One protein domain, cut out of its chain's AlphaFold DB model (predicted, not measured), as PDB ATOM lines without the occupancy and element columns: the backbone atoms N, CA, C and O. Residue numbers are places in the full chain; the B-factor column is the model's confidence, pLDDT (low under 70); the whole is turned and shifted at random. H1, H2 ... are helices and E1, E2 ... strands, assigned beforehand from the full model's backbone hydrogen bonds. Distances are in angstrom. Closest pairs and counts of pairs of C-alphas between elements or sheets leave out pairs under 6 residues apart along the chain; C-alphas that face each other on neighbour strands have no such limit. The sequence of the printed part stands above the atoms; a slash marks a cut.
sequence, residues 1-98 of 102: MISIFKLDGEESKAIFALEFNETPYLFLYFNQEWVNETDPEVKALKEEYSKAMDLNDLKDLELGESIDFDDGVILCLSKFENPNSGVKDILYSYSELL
ATOM      1  N   MET A   1      41.453  65.911 -63.556       80.38
ATOM      2  CA  MET A   1      40.584  64.718 -63.425       80.38
ATOM      3  C   MET A   1      40.260  64.176 -64.808       80.38
ATOM      4  O   MET A   1      39.971  64.976 -65.687       80.38
ATOM      5  N   ILE A   2      40.313  62.858 -65.004       82.81
ATOM      6  CA  ILE A   2      39.828  62.182 -66.218       82.81
ATOM      7  C   ILE A   2      38.616  61.338 -65.871       82.81
ATOM      8  O   ILE A   2      38.651  60.633 -64.868       82.81
ATOM      9  N   SER A   3      37.580  61.390 -66.700       84.81
ATOM     10  CA  SER A   3      36.418  60.506 -66.587       84.81
ATOM     11  C   SER A   3      36.269  59.677 -67.858       84.81
ATOM     12  O   SER A   3      36.436  60.210 -68.954       84.81
ATOM     13  N   ILE A   4      36.005  58.379 -67.707       85.38
ATOM     14  CA  ILE A   4      35.812  57.426 -68.806       85.38
ATOM     15  C   ILE A   4      34.385  56.929 -68.760       85.38
ATOM     16  O   ILE A   4      33.868  56.601 -67.690       85.38
ATOM     17  N   PHE A   5      33.773  56.823 -69.924       83.62
ATOM     18  CA  PHE A   5      32.374  56.495 -70.041       83.62
ATOM     19  C   PHE A   5      32.118  55.615 -71.258       83.62
ATOM     20  O   PHE A   5      32.869  55.635 -72.234       83.62
ATOM     21  N   LYS A   6      31.025  54.866 -71.204       82.00
ATOM     22  CA  LYS A   6      30.579  53.967 -72.261       82.00
ATOM     23  C   LYS A   6      29.228  54.420 -72.781       82.00
ATOM     24  O   LYS A   6      28.323  54.661 -71.988       82.00
ATOM     25  N   LEU A   7      29.115  54.516 -74.095       79.75
ATOM     26  CA  LEU A   7      27.865  54.657 -74.817       79.75
ATOM     27  C   LEU A   7      27.406  53.255 -75.224       79.75
ATOM     28  O   LEU A   7      28.108  52.589 -75.985       79.75
ATOM     29  N   ASP A   8      26.269  52.815 -74.699       73.50
ATOM     30  CA  ASP A   8      25.618  51.558 -75.069       73.50
ATOM     31  C   ASP A   8      24.300  51.865 -75.796       73.50
ATOM     32  O   ASP A   8      23.331  52.287 -75.167       73.50
ATOM     33  N   GLY A   9      24.268  51.646 -77.116       69.12
ATOM     34  CA  GLY A   9      23.078  51.763 -77.976       69.12
ATOM     35  C   GLY A   9      23.026  50.669 -79.055       69.12
ATOM     36  O   GLY A   9      24.005  49.943 -79.238       69.12
ATOM     37  N   GLU A  10      21.895  50.534 -79.769       59.12
ATOM     38  CA  GLU A  10      21.669  49.445 -80.752       59.12
ATOM     39  C   GLU A  10      22.729  49.391 -81.870       59.12
ATOM     40  O   GLU A  10      23.045  48.303 -82.354       59.12
ATOM     41  N   GLU A  11      23.324  50.532 -82.237       58.25
ATOM     42  CA  GLU A  11      24.325  50.617 -83.312       58.25
ATOM     43  C   GLU A  11      25.733  51.030 -82.846       58.25
ATOM     44  O   GLU A  11      26.685  50.916 -83.617       58.25
ATOM     45  N   SER A  12      25.915  51.473 -81.595       58.47
ATOM     46  CA  SER A  12      27.185  52.066 -81.148       58.47
ATOM     47  C   SER A  12      27.594  51.615 -79.749       58.47
ATOM     48  O   SER A  12      26.955  51.958 -78.759       58.47
ATOM     49  N   LYS A  13      28.723  50.896 -79.679       67.00
ATOM     50  CA  LYS A  13      29.526  50.711 -78.461       67.00
ATOM     51  C   LYS A  13      30.725  51.653 -78.538       67.00
ATOM     52  O   LYS A  13      31.805  51.243 -78.961       67.00
ATOM     53  N   ALA A  14      30.531  52.923 -78.206       72.44
ATOM     54  CA  ALA A  14      31.622  53.897 -78.183       72.44
ATOM     55  C   ALA A  14      32.090  54.115 -76.745       72.44
ATOM     56  O   ALA A  14      31.276  54.202 -75.826       72.44
ATOM     57  N   ILE A  15      33.399  54.230 -76.531       75.56
ATOM     58  CA  ILE A  15      33.941  54.661 -75.237       75.56
ATOM     59  C   ILE A  15      34.527  56.036 -75.387       75.56
ATOM     60  O   ILE A  15      35.229  56.312 -76.351       75.56
ATOM     61  N   PHE A  16      34.248  56.888 -74.415       78.00
ATOM     62  CA  PHE A  16      34.761  58.235 -74.391       78.00
ATOM     63  C   PHE A  16      35.546  58.500 -73.125       78.00
ATOM     64  O   PHE A  16      35.237  57.988 -72.049       78.00
ATOM     65  N   ALA A  17      36.569  59.328 -73.260       75.88
ATOM     66  CA  ALA A  17      37.310  59.840 -72.132       75.88
ATOM     67  C   ALA A  17      37.431  61.350 -72.207       75.88
ATOM     68  O   ALA A  17      37.777  61.908 -73.247       75.88
ATOM     69  N   LEU A  18      37.151  61.982 -71.074       76.88
ATOM     70  CA  LEU A  18      37.183  63.421 -70.886       76.88
ATOM     71  C   LEU A  18      38.276  63.780 -69.889       76.88
ATOM     72  O   LEU A  18      38.200  63.401 -68.722       76.88
ATOM     73  N   GLU A  19      39.281  64.528 -70.337       79.00
ATOM     74  CA  GLU A  19      40.334  65.082 -69.483       79.00
ATOM     75  C   GLU A  19      40.007  66.522 -69.097       79.00
ATOM     76  O   GLU A  19      40.148  67.411 -69.914       79.00
ATOM     77  N   PHE A  20      39.623  66.792 -67.850       70.81
ATOM     78  CA  PHE A  20      39.251  68.135 -67.372       70.81
ATOM     79  C   PHE A  20      40.441  68.981 -66.888       70.81
ATOM     80  O   PHE A  20      40.318  69.738 -65.926       70.81
ATOM     81  N   ASN A  21      41.612  68.830 -67.513       68.62
ATOM     82  CA  ASN A  21      42.738  69.740 -67.282       68.62
ATOM     83  C   ASN A  21      42.451  71.110 -67.941       68.62
ATOM     84  O   ASN A  21      41.342  71.346 -68.417       68.62
ATOM     85  N   GLU A  22      43.417  72.040 -67.961       62.97
ATOM     86  CA  GLU A  22      43.219  73.406 -68.500       62.97
ATOM     87  C   GLU A  22      42.588  73.435 -69.906       62.97
ATOM     88  O   GLU A  22      41.953  74.417 -70.285       62.97
ATOM     89  N   THR A  23      42.736  72.352 -70.673       66.69
ATOM     90  CA  THR A  23      42.039  72.121 -71.938       66.69
ATOM     91  C   THR A  23      41.292  70.787 -71.877       66.69
ATOM     92  O   THR A  23      41.944  69.759 -71.681       66.69
ATOM     93  N   PRO A  24      39.953  70.773 -72.041       66.06
ATOM     94  CA  PRO A  24      39.204  69.535 -72.114       66.06
ATOM     95  C   PRO A  24      39.574  68.763 -73.380       66.06
ATOM     96  O   PRO A  24      39.360  69.264 -74.480       66.06
ATOM     97  N   TYR A  25      40.111  67.552 -73.228       70.94
ATOM     98  CA  TYR A  25      40.305  66.634 -74.350       70.94
ATOM     99  C   TYR A  25      39.237  65.551 -74.316       70.94
ATOM    100  O   TYR A  25      39.073  64.874 -73.302       70.94
ATOM    101  N   LEU A  26      38.537  65.395 -75.439       75.25
ATOM    102  CA  LEU A  26      37.645  64.273 -75.695       75.25
ATOM    103  C   LEU A  26      38.366  63.261 -76.592       75.25
ATOM    104  O   LEU A  26      38.788  63.590 -77.704       75.25
ATOM    105  N   PHE A  27      38.494  62.038 -76.094       74.38
ATOM    106  CA  PHE A  27      38.950  60.881 -76.858       74.38
ATOM    107  C   PHE A  27      37.790  59.920 -77.048       74.38
ATOM    108  O   PHE A  27      37.047  59.696 -76.095       74.38
ATOM    109  N   LEU A  28      37.660  59.344 -78.241       75.12
ATOM    110  CA  LEU A  28      36.682  58.305 -78.528       75.12
ATOM    111  C   LEU A  28      37.383  57.040 -78.999       75.12
ATOM    112  O   LEU A  28      38.357  57.104 -79.745       75.12
ATOM    113  N   TYR A  29      36.855  55.906 -78.566       73.44
ATOM    114  CA  TYR A  29      37.202  54.589 -79.058       73.44
ATOM    115  C   TYR A  29      36.036  54.056 -79.879       73.44
ATOM    116  O   TYR A  29      34.958  53.790 -79.337       73.44
ATOM    117  N   PHE A  30      36.255  53.928 -81.181       71.31
ATOM    118  CA  PHE A  30      35.290  53.399 -82.138       71.31
ATOM    119  C   PHE A  30      36.041  52.631 -83.225       71.31
ATOM    120  O   PHE A  30      37.186  52.957 -83.527       71.31
ATOM    121  N   ASN A  31      35.438  51.578 -83.786       72.06
ATOM    122  CA  ASN A  31      36.084  50.724 -84.795       72.06
ATOM    123  C   ASN A  31      37.506  50.257 -84.421       72.06
ATOM    124  O   ASN A  31      38.364  50.105 -85.282       72.06
ATOM    125  N   GLN A  32      37.742  50.003 -83.132       71.31
ATOM    126  CA  GLN A  32      39.032  49.583 -82.573       71.31
ATOM    127  C   GLN A  32      40.160  50.630 -82.626       71.31
ATOM    128  O   GLN A  32      41.305  50.302 -82.307       71.31
ATOM    129  N   GLU A  33      39.859  51.889 -82.941       75.25
ATOM    130  CA  GLU A  33      40.836  52.976 -82.982       75.25
ATOM    131  C   GLU A  33      40.478  54.099 -81.999       75.25
ATOM    132  O   GLU A  33      39.309  54.408 -81.760       75.25
ATOM    133  N   TRP A  34      41.511  54.701 -81.397       76.81
ATOM    134  CA  TRP A  34      41.367  55.889 -80.557       76.81
ATOM    135  C   TRP A  34      41.538  57.148 -81.404       76.81
ATOM    136  O   TRP A  34      42.623  57.407 -81.928       76.81
ATOM    137  N   VAL A  35      40.496  57.966 -81.453       76.62
ATOM    138  CA  VAL A  35      40.457  59.256 -82.150       76.62
ATOM    139  C   VAL A  35      40.279  60.393 -81.138       76.62
ATOM    140  O   VAL A  35      39.744  60.197 -80.046       76.62
ATOM    141  N   ASN A  36      40.781  61.588 -81.451       75.81
ATOM    142  CA  ASN A  36      40.688  62.766 -80.577       75.81
ATOM    143  C   ASN A  36      39.718  63.811 -81.153       75.81
ATOM    144  O   ASN A  36      39.360  63.741 -82.322       75.81
ATOM    145  N   GLU A  37      39.330  64.821 -80.368       69.56
ATOM    146  CA  GLU A  37      38.398  65.876 -80.821       69.56
ATOM    147  C   GLU A  37      38.815  66.592 -82.122       69.56
ATOM    148  O   GLU A  37      37.969  67.117 -82.843       69.56
ATOM    149  N   THR A  38      40.110  66.616 -82.449       73.06
ATOM    150  CA  THR A  38      40.589  67.244 -83.690       73.06
ATOM    151  C   THR A  38      40.365  66.390 -84.940       73.06
ATOM    152  O   THR A  38      40.560  66.890 -86.049       73.06
ATOM    153  N   ASP A  39      39.953  65.135 -84.777       73.19
ATOM    154  CA  ASP A  39      39.648  64.224 -85.871       73.19
ATOM    155  C   ASP A  39      38.273  64.545 -86.507       73.19
ATOM    156  O   ASP A  39      37.280  64.724 -85.789       73.19
ATOM    157  N   PRO A  40      38.174  64.627 -87.850       74.06
ATOM    158  CA  PRO A  40      36.903  64.799 -88.554       74.06
ATOM    159  C   PRO A  40      35.807  63.795 -88.167       74.06
ATOM    160  O   PRO A  40      34.638  64.185 -88.134       74.06
ATOM    161  N   GLU A  41      36.153  62.542 -87.858       68.88
ATOM    162  CA  GLU A  41      35.180  61.513 -87.461       68.88
ATOM    163  C   GLU A  41      34.553  61.825 -86.097       68.88
ATOM    164  O   GLU A  41      33.337  61.738 -85.924       68.88
ATOM    165  N   VAL A  42      35.358  62.304 -85.144       65.12
ATOM    166  CA  VAL A  42      34.878  62.726 -83.818       65.12
ATOM    167  C   VAL A  42      33.953  63.921 -83.914       65.12
ATOM    168  O   VAL A  42      32.964  64.002 -83.186       65.12
ATOM    169  N   LYS A  43      34.242  64.857 -84.818       68.19
ATOM    170  CA  LYS A  43      33.366  66.006 -85.035       68.19
ATOM    171  C   LYS A  43      31.977  65.572 -85.512       68.19
ATOM    172  O   LYS A  43      30.995  66.133 -85.035       68.19
ATOM    173  N   ALA A  44      31.894  64.576 -86.395       66.81
ATOM    174  CA  ALA A  44      30.619  64.026 -86.854       66.81
ATOM    175  C   ALA A  44      29.845  63.354 -85.708       66.81
ATOM    176  O   ALA A  44      28.672  63.660 -85.517       66.81
ATOM    177  N   LEU A  45      30.519  62.549 -84.878       64.44
ATOM    178  CA  LEU A  45      29.919  61.941 -83.682       64.44
ATOM    179  C   LEU A  45      29.457  63.007 -82.681       64.44
ATOM    180  O   LEU A  45      28.355  62.942 -82.149       64.44
ATOM    181  N   LYS A  46      30.260  64.049 -82.449       65.94
ATOM    182  CA  LYS A  46      29.848  65.180 -81.616       65.94
ATOM    183  C   LYS A  46      28.609  65.841 -82.202       65.94
ATOM    184  O   LYS A  46      27.696  66.120 -81.453       65.94
ATOM    185  N   GLU A  47      28.525  66.086 -83.503       68.62
ATOM    186  CA  GLU A  47      27.321  66.669 -84.113       68.62
ATOM    187  C   GLU A  47      26.089  65.756 -83.966       68.62
ATOM    188  O   GLU A  47      25.015  66.253 -83.624       68.62
ATOM    189  N   GLU A  48      26.254  64.443 -84.126       66.38
ATOM    190  CA  GLU A  48      25.205  63.425 -83.982       66.38
ATOM    191  C   GLU A  48      24.688  63.307 -82.538       66.38
ATOM    192  O   GLU A  48      23.484  63.395 -82.298       66.38
ATOM    193  N   TYR A  49      25.595  63.228 -81.560       60.72
ATOM    194  CA  TYR A  49      25.275  63.009 -80.145       60.72
ATOM    195  C   TYR A  49      25.214  64.306 -79.304       60.72
ATOM    196  O   TYR A  49      24.756  64.280 -78.162       60.72
ATOM    197  N   SER A  50      25.604  65.473 -79.843       59.66
ATOM    198  CA  SER A  50      25.652  66.769 -79.116       59.66
ATOM    199  C   SER A  50      24.309  67.253 -78.594       59.66
ATOM    200  O   SER A  50      24.280  68.084 -77.690       59.66
ATOM    201  N   LYS A  51      23.190  66.769 -79.146       59.31
ATOM    202  CA  LYS A  51      21.866  67.090 -78.602       59.31
ATOM    203  C   LYS A  51      21.607  66.428 -77.251       59.31
ATOM    204  O   LYS A  51      20.823  66.972 -76.482       59.31
ATOM    205  N   ALA A  52      22.234  65.283 -76.991       59.22
ATOM    206  CA  ALA A  52      22.016  64.473 -75.795       59.22
ATOM    207  C   ALA A  52      23.182  64.547 -74.794       59.22
ATOM    208  O   ALA A  52      23.010  64.202 -73.631       59.22
ATOM    209  N   MET A  53      24.363  64.993 -75.232       66.94
ATOM    210  CA  MET A  53      25.606  64.888 -74.471       66.94
ATOM    211  C   MET A  53      26.164  66.277 -74.109       66.94
ATOM    212  O   MET A  53      27.094  66.775 -74.750       66.94
ATOM    213  N   ASP A  54      25.597  66.928 -73.085       73.19
ATOM    214  CA  ASP A  54      26.209  68.128 -72.496       73.19
ATOM    215  C   ASP A  54      27.469  67.714 -71.718       73.19
ATOM    216  O   ASP A  54      27.439  66.870 -70.823       73.19
ATOM    217  N   LEU A  55      28.610  68.321 -72.052       73.00
ATOM    218  CA  LEU A  55      29.881  68.057 -71.370       73.00
ATOM    219  C   LEU A  55      29.827  68.366 -69.869       73.00
ATOM    220  O   LEU A  55      30.663  67.853 -69.127       73.00
ATOM    221  N   ASN A  56      28.924  69.235 -69.422       77.31
ATOM    222  CA  ASN A  56      28.723  69.512 -68.006       77.31
ATOM    223  C   ASN A  56      27.940  68.392 -67.323       77.31
ATOM    224  O   ASN A  56      28.361  67.959 -66.258       77.31
ATOM    225  N   ASP A  57      26.917  67.840 -67.976       79.12
ATOM    226  CA  ASP A  57      26.194  66.676 -67.449       79.12
ATOM    227  C   ASP A  57      27.142  65.473 -67.309       79.12
ATOM    228  O   ASP A  57      27.127  64.756 -66.307       79.12
ATOM    229  N   LEU A  58      28.061  65.305 -68.265       80.31
ATOM    230  CA  LEU A  58      29.105  64.283 -68.180       80.31
ATOM    231  C   LEU A  58      30.116  64.521 -67.051       80.31
ATOM    232  O   LEU A  58      30.631  63.558 -66.491       80.31
ATOM    233  N   LYS A  59      30.439  65.773 -66.708       77.81
ATOM    234  CA  LYS A  59      31.353  66.069 -65.584       77.81
ATOM    235  C   LYS A  59      30.770  65.624 -64.251       77.81
ATOM    236  O   LYS A  59      31.518  65.154 -63.390       77.81
ATOM    237  N   ASP A  60      29.467  65.811 -64.102       83.44
ATOM    238  CA  ASP A  60      28.775  65.636 -62.832       83.44
ATOM    239  C   ASP A  60      28.419  64.166 -62.565       83.44
ATOM    240  O   ASP A  60      28.351  63.767 -61.408       83.44
ATOM    241  N   LEU A  61      28.303  63.343 -63.613       86.19
ATOM    242  CA  LEU A  61      28.075  61.896 -63.521       86.19
ATOM    243  C   LEU A  61      29.112  61.191 -62.642       86.19
ATOM    244  O   LEU A  61      30.281  61.156 -63.013       86.19
ATOM    245  N   GLU A  62      28.720  60.592 -61.520       88.81
ATOM    246  CA  GLU A  62      29.596  59.792 -60.652       88.81
ATOM    247  C   GLU A  62      29.820  58.359 -61.154       88.81
ATOM    248  O   GLU A  62      29.135  57.863 -62.043       88.81
ATOM    249  N   LEU A  63      30.817  57.669 -60.583       89.12
ATOM    250  CA  LEU A  63      31.130  56.282 -60.944       89.12
ATOM    251  C   LEU A  63      29.892  55.380 -60.819       89.12
ATOM    252  O   LEU A  63      29.340  55.223 -59.728       89.12
ATOM    253  N   GLY A  64      29.521  54.725 -61.920       85.69
ATOM    254  CA  GLY A  64      28.358  53.841 -61.993       85.69
ATOM    255  C   GLY A  64      27.028  54.555 -62.235       85.69
ATOM    256  O   GLY A  64      26.022  53.874 -62.417       85.69
ATOM    257  N   GLU A  65      27.004  55.889 -62.264       90.88
ATOM    258  CA  GLU A  65      25.834  56.644 -62.705       90.88
ATOM    259  C   GLU A  65      25.736  56.672 -64.228       90.88
ATOM    260  O   GLU A  65      26.726  56.496 -64.954       90.88
ATOM    261  N   SER A  66      24.518  56.914 -64.708       87.81
ATOM    262  CA  SER A  66      24.211  56.921 -66.127       87.81
ATOM    263  C   SER A  66      23.234  58.014 -66.542       87.81
ATOM    264  O   SER A  66      22.419  58.474 -65.745       87.81
ATOM    265  N   ILE A  67      23.305  58.396 -67.817       85.06
ATOM    266  CA  ILE A  67      22.331  59.259 -68.491       85.06
ATOM    267  C   ILE A  67      21.659  58.434 -69.585       85.06
ATOM    268  O   ILE A  67      22.329  57.948 -70.497       85.06
ATOM    269  N   ASP A  68      20.342  58.286 -69.488       83.44
ATOM    270  CA  ASP A  68      19.527  57.708 -70.553       83.44
ATOM    271  C   ASP A  68      19.288  58.745 -71.660       83.44
ATOM    272  O   ASP A  68      19.058  59.927 -71.387       83.44
ATOM    273  N   PHE A  69      19.294  58.300 -72.911       77.56
ATOM    274  CA  PHE A  69      18.868  59.084 -74.069       77.56
ATOM    275  C   PHE A  69      18.102  58.184 -75.048       77.56
ATOM    276  O   PHE A  69      18.038  56.971 -74.862       77.56
ATOM    277  N   ASP A  70      17.484  58.778 -76.071       73.81
ATOM    278  CA  ASP A  70      16.503  58.088 -76.926       73.81
ATOM    279  C   ASP A  70      17.015  56.762 -77.530       73.81
ATOM    280  O   ASP A  70      16.239  55.814 -77.655       73.81
ATOM    281  N   ASP A  71      18.316  56.673 -77.822       72.75
ATOM    282  CA  ASP A  71      18.936  55.537 -78.516       72.75
ATOM    283  C   ASP A  71      19.937  54.747 -77.648       72.75
ATOM    284  O   ASP A  71      20.716  53.942 -78.170       72.75
ATOM    285  N   GLY A  72      19.950  54.952 -76.324       79.12
ATOM    286  CA  GLY A  72      20.849  54.205 -75.445       79.12
ATOM    287  C   GLY A  72      21.105  54.807 -74.069       79.12
ATOM    288  O   GLY A  72      20.354  55.635 -73.555       79.12
ATOM    289  N   VAL A  73      22.207  54.366 -73.463       83.94
ATOM    290  CA  VAL A  73      22.662  54.827 -72.151       83.94
ATOM    291  C   VAL A  73      24.132  55.229 -72.190       83.94
ATOM    292  O   VAL A  73      24.974  54.577 -72.809       83.94
ATOM    293  N   ILE A  74      24.442  56.322 -71.509       83.31
ATOM    294  CA  ILE A  74      25.799  56.740 -71.180       83.31
ATOM    295  C   ILE A  74      26.087  56.290 -69.755       83.31
ATOM    296  O   ILE A  74      25.397  56.730 -68.847       83.31
ATOM    297  N   LEU A  75      27.115  55.478 -69.535       85.69
ATOM    298  CA  LEU A  75      27.531  55.008 -68.211       85.69
ATOM    299  C   LEU A  75      28.917  55.548 -67.853       85.69
ATOM    300  O   LEU A  75      29.857  55.378 -68.631       85.69
ATOM    301  N   CYS A  76      29.086  56.121 -66.660       87.81
ATOM    302  CA  CYS A  76      30.410  56.449 -66.128       87.81
ATOM    303  C   CYS A  76      31.123  55.179 -65.640       87.81
ATOM    304  O   CYS A  76      30.720  54.555 -64.656       87.81
ATOM    305  N   LEU A  77      32.209  54.804 -66.316       85.62
ATOM    306  CA  LEU A  77      33.012  53.625 -65.987       85.62
ATOM    307  C   LEU A  77      34.123  53.914 -64.979       85.62
ATOM    308  O   LEU A  77      34.579  52.998 -64.293       85.62
ATOM    309  N   SER A  78      34.643  55.143 -64.957       86.12
ATOM    310  CA  SER A  78      35.799  55.485 -64.129       86.12
ATOM    311  C   SER A  78      36.001  56.978 -63.968       86.12
ATOM    312  O   SER A  78      35.766  57.739 -64.906       86.12
ATOM    313  N   LYS A  79      36.561  57.365 -62.819       86.00
ATOM    314  CA  LYS A  79      37.080  58.707 -62.551       86.00
ATOM    315  C   LYS A  79      38.474  58.627 -61.942       86.00
ATOM    316  O   LYS A  79      38.703  57.927 -60.959       86.00
ATOM    317  N   PHE A  80      39.397  59.402 -62.495       84.00
ATOM    318  CA  PHE A  80      40.773  59.528 -62.033       84.00
ATOM    319  C   PHE A  80      41.035  60.971 -61.625       84.00
ATOM    320  O   PHE A  80      41.017  61.867 -62.468       84.00
ATOM    321  N   GLU A  81      41.309  61.220 -60.347       78.69
ATOM    322  CA  GLU A  81      41.561  62.582 -59.858       78.69
ATOM    323  C   GLU A  81      42.899  63.135 -60.361       78.69
ATOM    324  O   GLU A  81      42.947  64.246 -60.888       78.69
ATOM    325  N   ASN A  82      43.950  62.310 -60.289       74.94
ATOM    326  CA  ASN A  82      45.313  62.644 -60.699       74.94
ATOM    327  C   ASN A  82      45.823  61.659 -61.753       74.94
ATOM    328  O   ASN A  82      46.650  60.792 -61.456       74.94
ATOM    329  N   PRO A  83      45.324  61.756 -62.990       70.44
ATOM    330  CA  PRO A  83      45.945  61.048 -64.083       70.44
ATOM    331  C   PRO A  83      47.317  61.686 -64.307       70.44
ATOM    332  O   PRO A  83      47.424  62.870 -64.625       70.44
ATOM    333  N   ASN A  84      48.385  60.914 -64.111       67.88
ATOM    334  CA  ASN A  84      49.697  61.305 -64.623       67.88
ATOM    335  C   ASN A  84      49.608  61.486 -66.155       67.88
ATOM    336  O   ASN A  84      48.598  61.161 -66.776       67.88
ATOM    337  N   SER A  85      50.691  61.915 -66.806       60.75
ATOM    338  CA  SER A  85      50.757  62.125 -68.266       60.75
ATOM    339  C   SER A  85      50.520  60.875 -69.147       60.75
ATOM    340  O   SER A  85      50.762  60.924 -70.348       60.75
ATOM    341  N   GLY A  86      50.071  59.757 -68.577       74.38
ATOM    342  CA  GLY A  86      49.746  58.500 -69.249       74.38
ATOM    343  C   GLY A  86      48.264  58.368 -69.592       74.38
ATOM    344  O   GLY A  86      47.722  57.275 -69.484       74.38
ATOM    345  N   VAL A  87      47.586  59.455 -69.982       76.00
ATOM    346  CA  VAL A  87      46.175  59.397 -70.415       76.00
ATOM    347  C   VAL A  87      45.997  58.326 -71.479       76.00
ATOM    348  O   VAL A  87      45.162  57.447 -71.322       76.00
ATOM    349  N   LYS A  88      46.861  58.323 -72.502       76.06
ATOM    350  CA  LYS A  88      46.850  57.294 -73.545       76.06
ATOM    351  C   LYS A  88      47.000  55.885 -72.979       76.06
ATOM    352  O   LYS A  88      46.269  55.011 -73.412       76.06
ATOM    353  N   ASP A  89      47.882  55.676 -72.004       80.31
ATOM    354  CA  ASP A  89      48.080  54.361 -71.386       80.31
ATOM    355  C   ASP A  89      46.815  53.895 -70.647       80.31
ATOM    356  O   ASP A  89      46.408  52.746 -70.791       80.31
ATOM    357  N   ILE A  90      46.144  54.803 -69.925       80.12
ATOM    358  CA  ILE A  90      44.856  54.530 -69.265       80.12
ATOM    359  C   ILE A  90      43.792  54.154 -70.305       80.12
ATOM    360  O   ILE A  90      43.072  53.173 -70.122       80.12
ATOM    361  N   LEU A  91      43.700  54.916 -71.398       79.06
ATOM    362  CA  LEU A  91      42.762  54.642 -72.489       79.06
ATOM    363  C   LEU A  91      43.052  53.297 -73.152       79.06
ATOM    364  O   LEU A  91      42.129  52.512 -73.349       79.06
ATOM    365  N   TYR A  92      44.322  52.983 -73.413       77.81
ATOM    366  CA  TYR A  92      44.722  51.688 -73.956       77.81
ATOM    367  C   TYR A  92      44.307  50.538 -73.036       77.81
ATOM    368  O   TYR A  92      43.664  49.601 -73.507       77.81
ATOM    369  N   SER A  93      44.571  50.635 -71.730       79.38
ATOM    370  CA  SER A  93      44.132  49.619 -70.766       79.38
ATOM    371  C   SER A  93      42.611  49.441 -70.749       79.38
ATOM    372  O   SER A  93      42.129  48.314 -70.678       79.38
ATOM    373  N   TYR A  94      41.838  50.527 -70.860       77.25
ATOM    374  CA  TYR A  94      40.382  50.420 -70.979       77.25
ATOM    375  C   TYR A  94      39.955  49.775 -72.295       77.25
ATOM    376  O   TYR A  94      39.075  48.922 -72.273       77.25
ATOM    377  N   SER A  95      40.586  50.113 -73.424       72.31
ATOM    378  CA  SER A  95      40.276  49.447 -74.694       72.31
ATOM    379  C   SER A  95      40.585  47.952 -74.667       72.31
ATOM    380  O   SER A  95      39.794  47.172 -75.182       72.31
ATOM    381  N   GLU A  96      41.668  47.531 -74.007       75.44
ATOM    382  CA  GLU A  96      41.965  46.107 -73.823       75.44
ATOM    383  C   GLU A  96      40.875  45.403 -73.011       75.44
ATOM    384  O   GLU A  96      40.454  44.320 -73.397       75.44
ATOM    385  N   LEU A  97      40.363  46.020 -71.940       71.75
ATOM    386  CA  LEU A  97      39.265  45.448 -71.148       71.75
ATOM    387  C   LEU A  97      37.977  45.257 -71.962       71.75
ATOM    388  O   LEU A  97      37.248  44.302 -71.720       71.75
ATOM    389  N   LEU A  98      37.699  46.132 -72.931       65.38
ATOM    390  CA  LEU A  98      36.512  46.023 -73.789       65.38
ATOM    391  C   LEU A  98      36.620  44.917 -74.832       65.38
ATOM    392  O   LEU A  98      35.602  44.358 -75.222       65.38
TER     393      LEU A  98
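What this domain is: This is residues 1 to 98 of the 102 residues of an uncharacterized protein of Methanobrevibacter sp (UniProt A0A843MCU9). A twisted wall of six antiparallel strands has helices over both faces: H1 and H2 are over one face, H1 toward the E4 and E3 edge and H2 near E1, while H3 packs on the other face, closest to E2 and E3. The 98 printed residues have six named strands and three named helices in the order E1 E2 E3 E4 H1 H2 E5 E6 H3. The sheet order is E4 E3 E2 E1 E6 E5, and the class is mixed, helices and strands. The whole is compact and rounded, with a radius of gyration of the C-alphas of 12.5 A and spans of 35 by 27 by 27 A.

Where its parts are: E1 holds residues 2 to 9, 23.0 A long, from C-alpha 2 at (39.828, 62.182, -66.218). E2 holds residues 13 to 19, 20.1 A, E3 residues 25 to 30, 16.2 A, and E4 residues 33 to 36. H1 follows in residues 40 to 49, 14.5 A, with C-alpha 40 at (36.903, 64.799, -88.554), and H2 in residues 55 to 60. E5 is residues 66 to 69, and E6 residues 72 to 80, 24.6 A. H3, residues 87 to 98, 16.8 A, ends with C-alpha 98 at (36.512, 46.023, -73.789).

How they stand to each other: E1 to E4 form a meander, each strand the antiparallel neighbour of the one before. E1 and E2 are a hairpin, with N 5 and O 16 at 2.8 A; E2 and E3 are another, with N 29 and O 15 at 2.8 A; E3 and E4 are a third, with N 28 and O 35 at 2.9 A. E6 is antiparallel to E1 at 161 degrees, with N 2 and O 80 at 2.8 A. E5 and E6 are a hairpin, with N 67 and O 74 at 2.9 A; E4 and E5 are the edge strands. The domain has three layers, helices on both faces of one sheet. H1 is on the sheet at a height of 8.6 A, over E3 and across the strands at 89 degrees on the local plane; its closest C-alpha pair with E4 is Asn 36 and Val 42, 6.7 A. H2, on the same face, has a height of 7.9 A and lies only just over E1, with 3 of its C-alphas falling on it. H3 is on the opposite face; its closest C-alpha pair with E2 is Ala 17 and Leu 91, 7.5 A. The three helices are apart from each other. In H1, H2 and H3 every O i to N i+4 pair is within hydrogen-bond range.

The domain as a whole: The two C-alphas farthest apart are those of Asp 70 and Ser 85, 35.6 A. The printed part has no cut and no long link. Mean pLDDT of the printed part is 74.9; 26 residues are under 70, among them residues 9 to 13, 21 to 24 and 41 to 53.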